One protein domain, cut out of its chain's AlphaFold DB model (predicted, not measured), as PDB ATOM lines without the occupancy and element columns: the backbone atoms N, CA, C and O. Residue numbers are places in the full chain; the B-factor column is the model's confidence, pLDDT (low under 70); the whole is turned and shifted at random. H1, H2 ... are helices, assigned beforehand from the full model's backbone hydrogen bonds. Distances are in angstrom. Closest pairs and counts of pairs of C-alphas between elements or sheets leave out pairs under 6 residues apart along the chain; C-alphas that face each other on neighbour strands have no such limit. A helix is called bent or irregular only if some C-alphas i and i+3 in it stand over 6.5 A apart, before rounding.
ATOM      1  N   VAL A 878     213.087 200.829 151.355       71.81
ATOM      2  CA  VAL A 878     211.722 200.806 151.944       71.81
ATOM      3  C   VAL A 878     210.614 201.421 151.059       71.81
ATOM      4  O   VAL A 878     210.222 202.581 151.188       71.81
ATOM      5  N   GLY A 879     209.960 200.582 150.256       79.31
ATOM      6  CA  GLY A 879     208.734 200.911 149.526       79.31
ATOM      7  C   GLY A 879     208.966 201.429 148.107       79.31
ATOM      8  O   GLY A 879     208.677 200.715 147.144       79.31
ATOM      9  N   LYS A 880     209.466 202.661 147.944       77.81
ATOM     10  CA  LYS A 880     209.749 203.220 146.603       77.81
ATOM     11  C   LYS A 880     210.906 202.464 145.944       77.81
ATOM     12  O   LYS A 880     210.857 202.108 144.769       77.81
ATOM     13  N   GLU A 881     211.902 202.186 146.763       82.31
ATOM     14  CA  GLU A 881     213.169 201.524 146.499       82.31
ATOM     15  C   GLU A 881     212.942 200.055 146.112       82.31
ATOM     16  O   GLU A 881     213.439 199.584 145.088       82.31
ATOM     17  N   GLU A 882     212.094 199.352 146.870       85.81
ATOM     18  CA  GLU A 882     211.680 197.970 146.590       85.81
ATOM     19  C   GLU A 882     211.001 197.858 145.212       85.81
ATOM     20  O   GLU A 882     211.342 196.995 144.396       85.81
ATOM     21  N   LEU A 883     210.081 198.786 144.918       86.75
ATOM     22  CA  LEU A 883     209.373 198.856 143.642       86.75
ATOM     23  C   LEU A 883     210.304 199.229 142.476       86.75
ATOM     24  O   LEU A 883     210.178 198.668 141.387       86.75
ATOM     25  N   MET A 884     211.265 200.131 142.693       91.75
ATOM     26  CA  MET A 884     212.295 200.497 141.714       91.75
ATOM     27  C   MET A 884     213.145 199.285 141.304       91.75
ATOM     28  O   MET A 884     213.361 199.077 140.109       91.75
ATOM     29  N   ILE A 885     213.572 198.448 142.257       92.88
ATOM     30  CA  ILE A 885     214.337 197.222 141.967       92.88
ATOM     31  C   ILE A 885     213.519 196.265 141.088       92.88
ATOM     32  O   ILE A 885     214.011 195.792 140.059       92.88
ATOM     33  N   VAL A 886     212.255 196.014 141.449       92.38
ATOM     34  CA  VAL A 886     211.354 195.144 140.673       92.38
ATOM     35  C   VAL A 886     211.111 195.705 139.266       92.38
ATOM     36  O   VAL A 886     211.172 194.953 138.293       92.38
ATOM     37  N   ASN A 887     210.899 197.015 139.129       94.56
ATOM     38  CA  ASN A 887     210.614 197.656 137.842       94.56
ATOM     39  C   ASN A 887     211.841 197.734 136.919       94.56
ATOM     40  O   ASN A 887     211.697 197.545 135.712       94.56
ATOM     41  N   LEU A 888     213.050 197.961 137.446       95.69
ATOM     42  CA  LEU A 888     214.288 197.961 136.648       95.69
ATOM     43  C   LEU A 888     214.607 196.578 136.058       95.69
ATOM     44  O   LEU A 888     215.151 196.492 134.954       95.69
ATOM     45  N   LEU A 889     214.252 195.507 136.775       95.56
ATOM     46  CA  LEU A 889     214.347 194.126 136.297       95.56
ATOM     47  C   LEU A 889     213.221 193.781 135.302       95.56
ATOM     48  O   LEU A 889     213.469 193.103 134.304       95.56
ATOM     49  N   ASP A 890     211.998 194.263 135.540       95.00
ATOM     50  CA  ASP A 890     210.835 193.992 134.684       95.00
ATOM     51  C   ASP A 890     210.847 194.750 133.355       95.00
ATOM     52  O   ASP A 890     210.359 194.240 132.352       95.00
ATOM     53  N   ALA A 891     211.423 195.952 133.309       95.50
ATOM     54  CA  ALA A 891     211.396 196.778 132.104       95.50
ATOM     55  C   ALA A 891     212.069 196.110 130.889       95.50
ATOM     56  O   ALA A 891     211.775 196.462 129.750       95.50
ATOM     57  N   LYS A 892     212.954 195.127 131.110       93.94
ATOM     58  CA  LYS A 892     213.494 194.262 130.051       93.94
ATOM     59  C   LYS A 892     213.826 192.869 130.615       93.94
ATOM     60  O   LYS A 892     214.981 192.621 130.968       93.94
ATOM     61  N   PRO A 893     212.853 191.935 130.699       93.06
ATOM     62  CA  PRO A 893     213.000 190.695 131.474       93.06
ATOM     63  C   PRO A 893     214.084 189.730 130.971       93.06
ATOM     64  O   PRO A 893     214.518 188.857 131.721       93.06
ATOM     65  N   SER A 894     214.554 189.890 129.728       92.56
ATOM     66  CA  SER A 894     215.723 189.177 129.190       92.56
ATOM     67  C   SER A 894     217.008 189.459 129.969       92.56
ATOM     68  O   SER A 894     217.892 188.608 130.036       92.56
ATOM     69  N   ASP A 895     217.113 190.653 130.550       94.31
ATOM     70  CA  ASP A 895     218.336 191.162 131.166       94.31
ATOM     71  C   ASP A 895     218.399 190.790 132.656       94.31
ATOM     72  O   ASP A 895     219.484 190.637 133.225       94.31
ATOM     73  N   ALA A 896     217.232 190.593 133.284       95.38
ATOM     74  CA  ALA A 896     217.096 190.334 134.713       95.38
ATOM     75  C   ALA A 896     217.943 189.147 135.222       95.38
ATOM     76  O   ALA A 896     218.626 189.329 136.229       95.38
ATOM     77  N   PRO A 897     218.018 187.973 134.557       95.19
ATOM     78  CA  PRO A 897     218.843 186.865 135.044       95.19
ATOM     79  C   PRO A 897     220.343 187.192 135.114       95.19
ATOM     80  O   PRO A 897     221.025 186.723 136.024       95.19
ATOM     81  N   ALA A 898     220.856 188.020 134.195       95.12
ATOM     82  CA  ALA A 898     222.247 188.472 134.215       95.12
ATOM     83  C   ALA A 898     222.486 189.508 135.326       95.12
ATOM     84  O   ALA A 898     223.441 189.381 136.091       95.12
ATOM     85  N   ILE A 899     221.574 190.478 135.470       96.19
ATOM     86  CA  ILE A 899     221.615 191.498 136.529       96.19
ATOM     87  C   ILE A 899     221.584 190.830 137.916       96.19
ATOM     88  O   ILE A 899     222.473 191.059 138.734       96.19
ATOM     89  N   ILE A 900     220.623 189.934 138.159       96.69
ATOM     90  CA  ILE A 900     220.455 189.211 139.432       96.69
ATOM     91  C   ILE A 900     221.670 188.319 139.734       96.69
ATOM     92  O   ILE A 900     222.077 188.212 140.891       96.69
ATOM     93  N   LYS A 901     222.296 187.716 138.715       94.19
ATOM     94  CA  LYS A 901     223.522 186.916 138.877       94.19
ATOM     95  C   LYS A 901     224.725 187.757 139.312       94.19
ATOM     96  O   LYS A 901     225.530 187.281 140.105       94.19
ATOM     97  N   GLU A 902     224.853 188.982 138.804       93.94
ATOM     98  CA  GLU A 902     225.967 189.881 139.132       93.94
ATOM     99  C   GLU A 902     225.762 190.712 140.406       93.94
ATOM    100  O   GLU A 902     226.740 191.194 140.978       93.94
ATOM    101  N   ILE A 903     224.524 190.915 140.855       94.44
ATOM    102  CA  ILE A 903     224.229 191.547 142.154       94.44
ATOM    103  C   ILE A 903     224.216 190.492 143.268       94.44
ATOM    104  O   ILE A 903     224.751 190.724 144.347       94.44
ATOM    105  N   GLY A 904     223.679 189.307 142.974       94.81
ATOM    106  CA  GLY A 904     223.540 188.191 143.899       94.81
ATOM    107  C   GLY A 904     222.104 188.053 144.397       94.81
ATOM    108  O   GLY A 904     221.629 188.878 145.174       94.81
ATOM    109  N   TRP A 905     221.441 186.957 144.002       94.81
ATOM    110  CA  TRP A 905     220.067 186.608 144.400       94.81
ATOM    111  C   TRP A 905     219.785 186.848 145.890       94.81
ATOM    112  O   TRP A 905     218.804 187.500 146.232       94.81
ATOM    113  N   ARG A 906     220.672 186.356 146.769       91.44
ATOM    114  CA  ARG A 906     220.506 186.446 148.228       91.44
ATOM    115  C   ARG A 906     220.464 187.871 148.757       91.44
ATOM    116  O   ARG A 906     219.745 188.096 149.713       91.44
ATOM    117  N   TRP A 907     221.213 188.808 148.172       92.62
ATOM    118  CA  TRP A 907     221.214 190.197 148.641       92.62
ATOM    119  C   TRP A 907     219.862 190.846 148.339       92.62
ATOM    120  O   TRP A 907     219.214 191.340 149.250       92.62
ATOM    121  N   ILE A 908     219.378 190.711 147.099       93.12
ATOM    122  CA  ILE A 908     218.049 191.198 146.701       93.12
ATOM    123  C   ILE A 908     216.948 190.534 147.554       93.12
ATOM    124  O   ILE A 908     216.041 191.204 148.034       93.12
ATOM    125  N   TRP A 909     217.038 189.219 147.773       92.50
ATOM    126  CA  TRP A 909     216.036 188.452 148.521       92.50
ATOM    127  C   TRP A 909     216.036 188.717 150.038       92.50
ATOM    128  O   TRP A 909     214.989 188.603 150.675       92.50
ATOM    129  N   ASP A 910     217.189 189.056 150.627       88.81
ATOM    130  CA  ASP A 910     217.308 189.395 152.052       88.81
ATOM    131  C   ASP A 910     216.878 190.831 152.376       88.81
ATOM    132  O   ASP A 910     216.490 191.079 153.520       88.81
ATOM    133  N   ASP A 911     216.969 191.742 151.403       87.69
ATOM    134  CA  ASP A 911     216.742 193.180 151.585       87.69
ATOM    135  C   ASP A 911     215.319 193.619 151.188       87.69
ATOM    136  O   ASP A 911     214.711 194.443 151.869       87.69
ATOM    137  N   LEU A 912     214.732 193.007 150.147       88.94
ATOM    138  CA  LEU A 912     213.315 193.199 149.812       88.94
ATOM    139  C   LEU A 912     212.401 192.602 150.896       88.94
ATOM    140  O   LEU A 912     212.611 191.489 151.388       88.94
ATOM    141  N   SER A 913     211.303 193.290 151.204       85.81
ATOM    142  CA  SER A 913     210.363 192.912 152.256       85.81
ATOM    143  C   SER A 913     209.044 192.321 151.727       85.81
ATOM    144  O   SER A 913     208.724 192.350 150.536       85.81
ATOM    145  N   GLY A 914     208.264 191.753 152.654       82.69
ATOM    146  CA  GLY A 914     206.819 191.535 152.527       82.69
ATOM    147  C   GLY A 914     206.322 190.970 151.192       82.69
ATOM    148  O   GLY A 914     206.478 189.781 150.903       82.69
ATOM    149  N   ASN A 915     205.623 191.816 150.431       84.81
ATOM    150  CA  ASN A 915     205.019 191.445 149.154       84.81
ATOM    151  C   ASN A 915     205.978 191.632 147.971       84.81
ATOM    152  O   ASN A 915     205.850 190.925 146.978       84.81
ATOM    153  N   ASP A 916     206.953 192.530 148.055       87.50
ATOM    154  CA  ASP A 916     207.799 192.868 146.909       87.50
ATOM    155  C   ASP A 916     208.974 191.904 146.742       87.50
ATOM    156  O   ASP A 916     209.307 191.539 145.614       87.50
ATOM    157  N   CYS A 917     209.457 191.305 147.835       89.75
ATOM    158  CA  CYS A 917     210.272 190.094 147.736       89.75
ATOM    159  C   CYS A 917     209.474 188.917 147.146       89.75
ATOM    160  O   CYS A 917     209.995 188.156 146.329       89.75
ATOM    161  N   ARG A 918     208.176 188.790 147.471       89.00
ATOM    162  CA  ARG A 918     207.300 187.770 146.866       89.00
ATOM    163  C   ARG A 918     207.118 188.002 145.363       89.00
ATOM    164  O   ARG A 918     207.293 187.067 144.583       89.00
ATOM    165  N   ASN A 919     206.853 189.245 144.956       90.75
ATOM    166  CA  ASN A 919     206.796 189.669 143.556       90.75
ATOM    167  C   ASN A 919     208.106 189.313 142.828       90.75
ATOM    168  O   ASN A 919     208.072 188.676 141.777       90.75
ATOM    169  N   PHE A 920     209.264 189.655 143.408       94.56
ATOM    170  CA  PHE A 920     210.586 189.320 142.871       94.56
ATOM    171  C   PHE A 920     210.781 187.802 142.692       94.56
ATOM    172  O   PHE A 920     211.158 187.350 141.604       94.56
ATOM    173  N   VAL A 921     210.463 187.005 143.720       93.06
ATOM    174  CA  VAL A 921     210.567 185.536 143.696       93.06
ATOM    175  C   VAL A 921     209.692 184.932 142.601       93.06
ATOM    176  O   VAL A 921     210.196 184.156 141.789       93.06
ATOM    177  N   GLN A 922     208.408 185.298 142.541       90.69
ATOM    178  CA  GLN A 922     207.464 184.762 141.555       90.69
ATOM    179  C   GLN A 922     207.853 185.131 140.117       90.69
ATOM    180  O   GLN A 922     207.728 184.309 139.209       90.69
ATOM    181  N   LYS A 923     208.319 186.368 139.906       93.50
ATOM    182  CA  LYS A 923     208.493 186.963 138.576       93.50
ATOM    183  C   LYS A 923     209.843 186.654 137.934       93.50
ATOM    184  O   LYS A 923     209.893 186.354 136.742       93.50
ATOM    185  N   PHE A 924     210.927 186.685 138.710       95.88
ATOM    186  CA  PHE A 924     212.289 186.479 138.196       95.88
ATOM    187  C   PHE A 924     212.912 185.153 138.637       95.88
ATOM    188  O   PHE A 924     213.823 184.657 137.975       95.88
ATOM    189  N   GLY A 925     212.410 184.534 139.710       94.94
ATOM    190  CA  GLY A 925     212.880 183.230 140.174       94.94
ATOM    191  C   GLY A 925     212.850 182.133 139.103       94.94
ATOM    192  O   GLY A 925     213.883 181.490 138.917       94.94
ATOM    193  N   PRO A 926     211.756 181.932 138.341       93.94
ATOM    194  CA  PRO A 926     211.701 180.879 137.326       93.94
ATOM    195  C   PRO A 926     212.767 181.025 136.228       93.94
ATOM    196  O   PRO A 926     213.419 180.047 135.867       93.94
ATOM    197  N   SER A 927     212.987 182.242 135.717       94.44
ATOM    198  CA  SER A 927     213.948 182.504 134.635       94.44
ATOM    199  C   SER A 927     215.400 182.565 135.121       94.44
ATOM    200  O   SER A 927     216.303 182.175 134.380       94.44
ATOM    201  N   PHE A 928     215.632 183.002 136.364       96.81
ATOM    202  CA  PHE A 928     216.948 182.989 137.002       96.81
ATOM    203  C   PHE A 928     217.385 181.571 137.392       96.81
ATOM    204  O   PHE A 928     218.485 181.150 137.021       96.81
ATOM    205  N   TRP A 929     216.545 180.816 138.111       96.06
ATOM    206  CA  TRP A 929     216.910 179.498 138.644       96.06
ATOM    207  C   TRP A 929     217.041 178.425 137.563       96.06
ATOM    208  O   TRP A 929     217.938 177.589 137.664       96.06
ATOM    209  N   ALA A 930     216.278 178.519 136.466       94.38
ATOM    210  CA  ALA A 930     216.457 177.660 135.293       94.38
ATOM    211  C   ALA A 930     217.869 177.744 134.670       94.38
ATOM    212  O   ALA A 930     218.303 176.793 134.026       94.38
ATOM    213  N   GLN A 931     218.600 178.844 134.889       95.12
ATOM    214  CA  GLN A 931     219.964 179.055 134.386       95.12
ATOM    215  C   GLN A 931     221.065 178.693 135.401       95.12
ATOM    216  O   GLN A 931     222.248 178.769 135.069       95.12
ATOM    217  N   GLN A 932     220.710 178.318 136.636       95.19
ATOM    218  CA  GLN A 932     221.691 177.969 137.668       95.19
ATOM    219  C   GLN A 932     222.040 176.477 137.654       95.19
ATOM    220  O   GLN A 932     221.226 175.621 137.306       95.19
ATOM    221  N   SER A 933     223.260 176.152 138.084       95.38
ATOM    222  CA  SER A 933     223.699 174.762 138.233       95.38
ATOM    223  C   SER A 933     222.951 174.047 139.363       95.38
ATOM    224  O   SER A 933     222.524 174.678 140.335       95.38
ATOM    225  N   TYR A 934     222.871 172.713 139.283       94.25
ATOM    226  CA  TYR A 934     222.345 171.859 140.356       94.25
ATOM    227  C   TYR A 934     222.896 172.258 141.735       94.25
ATOM    228  O   TYR A 934     222.135 172.474 142.672       94.25
ATOM    229  N   ALA A 935     224.218 172.430 141.844       95.06
ATOM    230  CA  ALA A 935     224.878 172.770 143.102       95.06
ATOM    231  C   ALA A 935     224.426 174.131 143.665       95.06
ATOM    232  O   ALA A 935     224.275 174.262 144.878       95.06
ATOM    233  N   ALA A 936     224.170 175.126 142.809       94.50
ATOM    234  CA  ALA A 936     223.645 176.421 143.235       94.50
ATOM    235  C   ALA A 936     222.191 176.305 143.726       94.50
ATOM    236  O   ALA A 936     221.906 176.720 144.847       94.50
ATOM    237  N   LYS A 937     221.302 175.664 142.946       93.88
ATOM    238  CA  LYS A 937     219.900 175.396 143.338       93.88
ATOM    239  C   LYS A 937     219.827 174.670 144.688       93.88
ATOM    240  O   LYS A 937     219.157 175.114 145.617       93.88
ATOM    241  N   ARG A 938     220.589 173.580 144.814       92.38
ATOM    242  CA  ARG A 938     220.688 172.720 145.999       92.38
ATOM    243  C   ARG A 938     221.195 173.464 147.235       92.38
ATOM    244  O   ARG A 938     220.642 173.301 148.318       92.38
ATOM    245  N   ASN A 939     222.229 174.293 147.088       91.69
ATOM    246  CA  ASN A 939     222.775 175.080 148.198       91.69
ATOM    247  C   ASN A 939     221.859 176.248 148.615       91.69
ATOM    248  O   ASN A 939     221.981 176.728 149.744       91.69
ATOM    249  N   GLU A 940     220.944 176.692 147.747       92.12
ATOM    250  CA  GLU A 940     219.902 177.661 148.097       92.12
ATOM    251  C   GLU A 940     218.743 177.009 148.851       92.12
ATOM    252  O   GLU A 940     218.413 177.457 149.945       92.12
ATOM    253  N   VAL A 941     218.188 175.906 148.328       88.12
ATOM    254  CA  VAL A 941     217.141 175.137 149.025       88.12
ATOM    255  C   VAL A 941     217.627 174.713 150.411       88.12
ATOM    256  O   VAL A 941     216.892 174.869 151.385       88.12
ATOM    257  N   LYS A 942     218.897 174.293 150.536       86.94
ATOM    258  CA  LYS A 942     219.503 174.021 151.843       86.94
ATOM    259  C   LYS A 942     219.506 175.242 152.769       86.94
ATOM    260  O   LYS A 942     219.085 175.129 153.912       86.94
ATOM    261  N   PHE A 943     219.979 176.397 152.298       86.62
ATOM    262  CA  PHE A 943     220.062 177.616 153.111       86.62
ATOM    263  C   PHE A 943     218.685 178.093 153.604       86.62
ATOM    264  O   PHE A 943     218.550 178.507 154.756       86.62
ATOM    265  N   LEU A 944     217.666 178.001 152.748       84.69
ATOM    266  CA  LEU A 944     216.290 178.362 153.086       84.69
ATOM    267  C   LEU A 944     215.706 177.405 154.139       84.69
ATOM    268  O   LEU A 944     215.157 177.874 155.137       84.69
ATOM    269  N   ALA A 945     215.903 176.093 153.965       75.94
ATOM    270  CA  ALA A 945     215.489 175.072 154.927       75.94
ATOM    271  C   ALA A 945     216.207 175.210 156.284       75.94
ATOM    272  O   ALA A 945     215.543 175.336 157.310       75.94
ATOM    273  N   ASP A 946     217.545 175.261 156.292       72.25
ATOM    274  CA  ASP A 946     218.371 175.351 157.507       72.25
ATOM    275  C   ASP A 946     218.118 176.650 158.312       72.25
ATOM    276  O   ASP A 946     218.400 176.695 159.513       72.25
ATOM    277  N   GLY A 947     217.656 177.730 157.659       63.12
ATOM    278  CA  GLY A 947     217.742 179.093 158.201       63.12
ATOM    279  C   GLY A 947     216.443 179.890 158.373       63.12
ATOM    280  O   GLY A 947     216.402 180.755 159.254       63.12
ATOM    281  N   ARG A 948     215.397 179.686 157.554       58.88
ATOM    282  CA  ARG A 948     214.201 180.563 157.550       58.88
ATOM    283  C   ARG A 948     212.906 179.801 157.245       58.88
ATOM    284  O   ARG A 948     212.487 179.694 156.101       58.88
ATOM    285  N   THR A 949     212.185 179.363 158.275       58.59
ATOM    286  CA  THR A 949     210.876 178.699 158.125       58.59
ATOM    287  C   THR A 949     209.712 179.702 158.040       58.59
ATOM    288  O   THR A 949     208.876 179.761 158.942       58.59
ATOM    289  N   ASN A 950     209.667 180.525 156.987       73.44
ATOM    290  CA  ASN A 950     208.534 181.417 156.695       73.44
ATOM    291  C   ASN A 950     207.969 181.185 155.279       73.44
ATOM    292  O   ASN A 950     208.625 180.580 154.431       73.44
ATOM    293  N   ASP A 951     206.749 181.666 155.029       77.25
ATOM    294  CA  ASP A 951     206.001 181.446 153.782       77.25
ATOM    295  C   ASP A 951     206.797 181.842 152.528       77.25
ATOM    296  O   ASP A 951     206.753 181.154 151.511       77.25
ATOM    297  N   LEU A 952     207.554 182.942 152.612       81.19
ATOM    298  CA  LEU A 952     208.384 183.469 151.529       81.19
ATOM    299  C   LEU A 952     209.553 182.530 151.198       81.19
ATOM    300  O   LEU A 952     209.843 182.293 150.027       81.19
ATOM    301  N   ALA A 953     210.213 181.955 152.205       81.81
ATOM    302  CA  ALA A 953     211.265 180.963 152.001       81.81
ATOM    303  C   ALA A 953     210.710 179.646 151.437       81.81
ATOM    304  O   ALA A 953     211.325 179.067 150.542       81.81
ATOM    305  N   GLN A 954     209.528 179.206 151.887       78.81
ATOM    306  CA  GLN A 954     208.839 178.041 151.315       78.81
ATOM    307  C   GLN A 954     208.500 178.256 149.835       78.81
ATOM    308  O   GLN A 954     208.836 177.423 148.997       78.81
ATOM    309  N   GLU A 955     207.911 179.401 149.489       83.06
ATOM    310  CA  GLU A 955     207.617 179.777 148.104       83.06
ATOM    311  C   GLU A 955     208.885 179.915 147.251       83.06
ATOM    312  O   GLU A 955     208.901 179.506 146.090       83.06
ATOM    313  N   THR A 956     209.977 180.415 147.830       87.62
ATOM    314  CA  THR A 956     211.274 180.498 147.146       87.62
ATOM    315  C   THR A 956     211.834 179.105 146.852       87.62
ATOM    316  O   THR A 956     212.247 178.848 145.721       87.62
ATOM    317  N   MET A 957     211.776 178.171 147.811       86.44
ATOM    318  CA  MET A 957     212.140 176.766 147.579       86.44
ATOM    319  C   MET A 957     211.267 176.121 146.496       86.44
ATOM    320  O   MET A 957     211.804 175.476 145.599       86.44
ATOM    321  N   ILE A 958     209.948 176.337 146.520       84.06
ATOM    322  CA  ILE A 958     209.024 175.827 145.492       84.06
ATOM    323  C   ILE A 958     209.389 176.386 144.109       84.06
ATOM    324  O   ILE A 958     209.512 175.620 143.154       84.06
ATOM    325  N   THR A 959     209.638 177.692 143.990       89.19
ATOM    326  CA  THR A 959     210.076 178.319 142.732       89.19
ATOM    327  C   THR A 959     211.396 177.739 142.220       89.19
ATOM    328  O   THR A 959     211.502 177.464 141.025       89.19
ATOM    329  N   ILE A 960     212.378 177.480 143.092       91.25
ATOM    330  CA  ILE A 960     213.633 176.817 142.700       91.25
ATOM    331  C   ILE A 960     213.348 175.398 142.188       91.25
ATOM    332  O   ILE A 960     213.765 175.050 141.082       91.25
ATOM    333  N   LEU A 961     212.603 174.592 142.952       86.50
ATOM    334  CA  LEU A 961     212.314 173.190 142.630       86.50
ATOM    335  C   LEU A 961     211.449 173.028 141.367       86.50
ATOM    336  O   LEU A 961     211.622 172.054 140.639       86.50
ATOM    337  N   ARG A 962     210.596 174.004 141.023       86.44
ATOM    338  CA  ARG A 962     209.893 174.048 139.723       86.44
ATOM    339  C   ARG A 962     210.839 174.162 138.520       86.44
ATOM    340  O   ARG A 962     210.442 173.791 137.420       86.44
ATOM    341  N   THR A 963     212.078 174.631 138.712       91.44
ATOM    342  CA  THR A 963     213.130 174.679 137.673       91.44
ATOM    343  C   THR A 963     214.047 173.446 137.661       91.44
ATOM    344  O   THR A 963     215.043 173.419 136.933       91.44
ATOM    345  N   CYS A 964     213.751 172.430 138.473       86.50
ATOM    346  CA  CYS A 964     214.474 171.161 138.520       86.50
ATOM    347  C   CYS A 964     213.752 170.071 137.715       86.50
ATOM    348  O   CYS A 964     212.523 170.030 137.630       86.50
ATOM    349  N   SER A 965     214.524 169.128 137.181       86.31
ATOM    350  CA  SER A 965     214.015 167.812 136.785       86.31
ATOM    351  C   SER A 965     213.637 166.972 138.015       86.31
ATOM    352  O   SER A 965     214.131 167.205 139.120       86.31
ATOM    353  N   SER A 966     212.774 165.966 137.844       77.56
ATOM    354  CA  SER A 966     212.267 165.143 138.956       77.56
ATOM    355  C   SER A 966     213.370 164.427 139.751       77.56
ATOM    356  O   SER A 966     213.228 164.231 140.957       77.56
ATOM    357  N   ASP A 967     214.484 164.076 139.102       81.38
ATOM    358  CA  ASP A 967     215.631 163.440 139.759       81.38
ATOM    359  C   ASP A 967     216.536 164.452 140.478       81.38
ATOM    360  O   ASP A 967     217.075 164.137 141.538       81.38
ATOM    361  N   GLU A 968     216.641 165.694 139.986       86.00
ATOM    362  CA  GLU A 968     217.258 166.786 140.753       86.00
ATOM    363  C   GLU A 968     216.437 167.124 142.008       86.00
ATOM    364  O   GLU A 968     217.029 167.354 143.057       86.00
ATOM    365  N   VAL A 969     215.096 167.125 141.935       82.31
ATOM    366  CA  VAL A 969     214.224 167.375 143.106       82.31
ATOM    367  C   VAL A 969     214.446 166.319 144.190       82.31
ATOM    368  O   VAL A 969     214.713 166.683 145.333       82.31
ATOM    369  N   ARG A 970     214.398 165.026 143.827       78.25
ATOM    370  CA  ARG A 970     214.695 163.900 144.737       78.25
ATOM    371  C   ARG A 970     216.046 164.081 145.423       78.25
ATOM    372  O   ARG A 970     216.130 164.113 146.645       78.25
ATOM    373  N   LYS A 971     217.090 164.277 144.613       84.12
ATOM    374  CA  LYS A 971     218.469 164.383 145.087       84.12
ATOM    375  C   LYS A 971     218.692 165.607 145.987       84.12
ATOM    376  O   LYS A 971     219.488 165.529 146.918       84.12
ATOM    377  N   ILE A 972     217.980 166.714 145.752       84.56
ATOM    378  CA  ILE A 972     218.010 167.880 146.646       84.56
ATOM    379  C   ILE A 972     217.381 167.546 148.002       84.56
ATOM    380  O   ILE A 972     217.984 167.891 149.013       84.56
ATOM    381  N   ASP A 973     216.224 166.879 148.062       77.50
ATOM    382  CA  ASP A 973     215.595 166.563 149.356       77.50
ATOM    383  C   ASP A 973     216.427 165.557 150.173       77.50
ATOM    384  O   ASP A 973     216.659 165.784 151.365       77.50
ATOM    385  N   ASP A 974     216.997 164.534 149.521       79.75
ATOM    386  CA  ASP A 974     217.981 163.619 150.122       79.75
ATOM    387  C   ASP A 974     219.190 164.388 150.702       79.75
ATOM    388  O   ASP A 974     219.584 164.194 151.854       79.75
ATOM    389  N   GLU A 975     219.781 165.300 149.920       81.81
ATOM    390  CA  GLU A 975     220.982 166.062 150.297       81.81
ATOM    391  C   GLU A 975     220.730 167.214 151.294       81.81
ATOM    392  O   GLU A 975     221.687 167.737 151.886       81.81
ATOM    393  N   VAL A 976     219.471 167.622 151.476       75.25
ATOM    394  CA  VAL A 976     219.015 168.604 152.477       75.25
ATOM    395  C   VAL A 976     218.501 167.911 153.748       75.25
ATOM    396  O   VAL A 976     218.498 168.527 154.811       75.25
ATOM    397  N   GLY A 977     218.189 166.612 153.688       66.44
ATOM    398  CA  GLY A 977     217.833 165.783 154.843       66.44
ATOM    399  C   GLY A 977     216.329 165.667 155.096       66.44
ATOM    400  O   GLY A 977     215.911 165.630 156.253       66.44
ATOM    401  N   GLY A 978     215.509 165.656 154.039       57.88
ATOM    402  CA  GLY A 978     214.051 165.476 154.114       57.88
ATOM    403  C   GLY A 978     213.280 166.644 154.743       57.88
ATOM    404  O   GLY A 978     212.084 166.529 155.020       57.88
ATOM    405  N   TRP A 979     213.956 167.767 155.012       49.81
ATOM    406  CA  TRP A 979     213.427 168.894 155.791       49.81
ATOM    407  C   TRP A 979     212.292 169.658 155.097       49.81
ATOM    408  O   TRP A 979     211.559 170.398 155.749       49.81
ATOM    409  N   THR A 980     212.118 169.468 153.787       50.62
ATOM    410  CA  THR A 980     211.008 170.060 153.026       50.62
ATOM    411  C   THR A 980     209.667 169.364 153.293       50.62
ATOM    412  O   THR A 980     208.617 169.901 152.941       50.62
ATOM    413  N   GLY A 981     209.687 168.164 153.887       47.62
ATOM    414  CA  GLY A 981     208.532 167.271 153.947       47.62
ATOM    415  C   GLY A 981     208.268 166.508 152.643       47.62
ATOM    416  O   GLY A 981     207.261 165.810 152.562       47.62
ATOM    417  N   LEU A 982     209.155 166.598 151.640       47.16
ATOM    418  CA  LEU A 982     209.066 165.847 150.379       47.16
ATOM    419  C   LEU A 982     209.584 164.400 150.476       47.16
ATOM    420  O   LEU A 982     209.711 163.730 149.450       47.16
ATOM    421  N   SER A 983     209.732 163.867 151.694       39.72
ATOM    422  CA  SER A 983     209.944 162.443 151.996       39.72
ATOM    423  C   SER A 983     208.700 161.573 151.725       39.72
ATOM    424  O   SER A 983     208.368 160.648 152.468       39.72
ATOM    425  N   PHE A 984     208.013 161.856 150.617       36.88
ATOM    426  CA  PHE A 984     207.029 160.975 150.014       36.88
ATOM    427  C   PHE A 984     207.738 159.780 149.379       36.88
ATOM    428  O   PHE A 984     208.750 159.915 148.692       36.88
ATOM    429  N   ASP A 985     207.169 158.597 149.585       38.16
ATOM    430  CA  ASP A 985     207.670 157.336 149.047       38.16
ATOM    431  C   ASP A 985     207.479 157.314 147.515       38.16
ATOM    432  O   ASP A 985     206.432 156.920 146.993       38.16
ATOM    433  N   LEU A 986     208.466 157.845 146.779       39.16
ATOM    434  CA  LEU A 986     208.372 158.228 145.358       39.16
ATOM    435  C   LEU A 986     208.384 157.046 144.365       39.16
ATOM    436  O   LEU A 986     208.808 157.176 143.208       39.16
ATOM    437  N   VAL A 987     207.849 155.899 144.789       37.53
ATOM    438  CA  VAL A 987     207.632 154.687 143.991       37.53
ATOM    439  C   VAL A 987     206.366 154.829 143.127       37.53
ATOM    440  O   VAL A 987     205.333 154.199 143.336       37.53
ATOM    441  N   GLY A 988     206.482 155.659 142.086       37.72
ATOM    442  CA  GLY A 988     205.790 155.433 140.811       37.72
ATOM    443  C   GLY A 988     204.289 155.729 140.727       37.72
ATOM    444  O   GLY A 988     203.596 155.005 140.011       37.72
ATOM    445  N   LYS A 989     203.760 156.763 141.407       37.38
ATOM    446  CA  LYS A 989     202.319 157.087 141.299       37.38
ATOM    447  C   LYS A 989     201.875 158.558 141.358       37.38
ATOM    448  O   LYS A 989     200.680 158.799 141.495       37.38
ATOM    449  N   TRP A 990     202.792 159.520 141.235       45.56
ATOM    450  CA  TRP A 990     202.517 160.930 141.569       45.56
ATOM    451  C   TRP A 990     203.105 161.964 140.592       45.56
ATOM    452  O   TRP A 990     203.530 163.044 140.996       45.56
ATOM    453  N   ASP A 991     203.082 161.674 139.286       47.97
ATOM    454  CA  ASP A 991     203.331 162.714 138.271       47.97
ATOM    455  C   ASP A 991     202.274 163.838 138.408       47.97
ATOM    456  O   ASP A 991     202.612 165.019 138.450       47.97
ATOM    457  N   ASP A 992     201.011 163.473 138.669       45.34
ATOM    458  CA  ASP A 992     199.897 164.397 138.943       45.34
ATOM    459  C   ASP A 992     200.112 165.306 140.171       45.34
ATOM    460  O   ASP A 992     199.630 166.441 140.187       45.34
ATOM    461  N   GLU A 993     200.845 164.866 141.202       44.34
ATOM    462  CA  GLU A 993     201.152 165.713 142.368       44.34
ATOM    463  C   GLU A 993     202.320 166.665 142.090       44.34
ATOM    464  O   GLU A 993     202.265 167.826 142.498       44.34
ATOM    465  N   LEU A 994     203.313 166.244 141.297       46.28
ATOM    466  CA  LEU A 994     204.335 167.155 140.773       46.28
ATOM    467  C   LEU A 994     203.719 168.198 139.825       46.28
ATOM    468  O   LEU A 994     204.135 169.355 139.841       46.28
ATOM    469  N   GLN A 995     202.701 167.830 139.039       48.09
ATOM    470  CA  GLN A 995     201.894 168.787 138.275       48.09
ATOM    471  C   GLN A 995     201.024 169.658 139.197       48.09
ATOM    472  O   GLN A 995     200.888 170.851 138.952       48.09
ATOM    473  N   THR A 996     200.510 169.132 140.312       45.03
ATOM    474  CA  THR A 996     199.765 169.925 141.309       45.03
ATOM    475  C   THR A 996     200.662 170.937 142.042       45.03
ATOM    476  O   THR A 996     200.181 172.016 142.374       45.03
ATOM    477  N   LEU A 997     201.958 170.652 142.231       47.03
ATOM    478  CA  LEU A 997     202.991 171.588 142.723       47.03
ATOM    479  C   LEU A 997     203.536 172.557 141.649       47.03
ATOM    480  O   LEU A 997     204.343 173.443 141.954       47.03
ATOM    481  N   LYS A 998     203.115 172.378 140.392       41.81
ATOM    482  CA  LYS A 998     203.320 173.317 139.277       41.81
ATOM    483  C   LYS A 998     202.055 174.129 138.950       41.81
ATOM    484  O   LYS A 998     202.172 175.160 138.295       41.81
TER     485      LYS A 998
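Overview. This is residues 878 to 998 of the 1000 residues of the protein "DUF4157 domain-containing protein" of Microcoleus sp. PCC 7113 (UniProt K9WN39). An elongated stack of helices, with H1, H4 and H6 side by side in a row and running the same way. H2 and H3 pack on one side of H4, H5 packs on the same side of H6, and H7 follows beyond H5 at the far end. From there the long link of residues 977 to 990 leads back to H8, a short helix on the other side of the row that reaches the end of H6. The printed part has 121 residues with eight named helices, H1 to H8 in chain order, and no named strand; its class is all helix. It is compact, with a radius of gyration of the C-alphas of 14.9 A, and spans 48 by 27 by 25 A.

Along the chain. H4 and H5 are the longest helices by residues, with 14 each: H4, residues 916 to 929, measures 18.2 A from first to last C-alpha, and H5, residues 934 to 947, 19.8 A. H4 is irregular, but only just: C-alphas 923 and 926 are 7.0 A apart. H6, residues 951 to 962, measures 16.4 A, H7, residues 966 to 976, 15.5 A, and H1, residues 880 to 890, 15.1 A. The shorter helices are H2, residues 896 to 903, H3, residues 905 to 911, and H8, residues 991 to 998. C-alpha 880 is at (209.749, 203.220, 146.603), C-alpha 916 at (207.799, 192.868, 146.909) and C-alpha 998 at (203.320, 173.317, 139.277).

Arrangement. H4 is the hub, touching four helices. It touches H6 at a shallow tilt of 17 degrees, the same way; the closest C-alphas, of Trp 929 and Ile 960, are 5.9 A apart. With residues 916 to 920 alone it touches H1, C-alphas of Phe 920 and Val 886 closest at 6.3 A. H3 and H4 form a helical hairpin, closest at Trp 909 and Cys 917, C-alphas 6.0 A apart. H2 touches H4 about perpendicular, at 78 degrees, C-alphas of Pro 897 and Phe 928 closest at 4.7 A. H5 and H6 form another helical hairpin, C-alphas of Val 941 and Met 957 closest at 5.5 A. H7 touches H5 at a steep tilt of 44 degrees, C-alphas of Val 976 and Lys 942 closest at 5.5 A. H8 and H6 only just touch, with 3 pairs of C-alphas within 8 A. Every O i to N i+4 pair is within hydrogen-bond range in H1, H2, H3, H5, H6, H7 and H8, and 8 of 10 in H4.

Size, cuts and confidence. The C-alphas of Lys 880 and Val 987, the two farthest apart, are 48.6 A apart. The printed part has no cut; the link from H7 to H8 is long and the others are tight. Mean pLDDT of the printed part is 80.1, with residues 947 to 949 and 977 to 998 under 70.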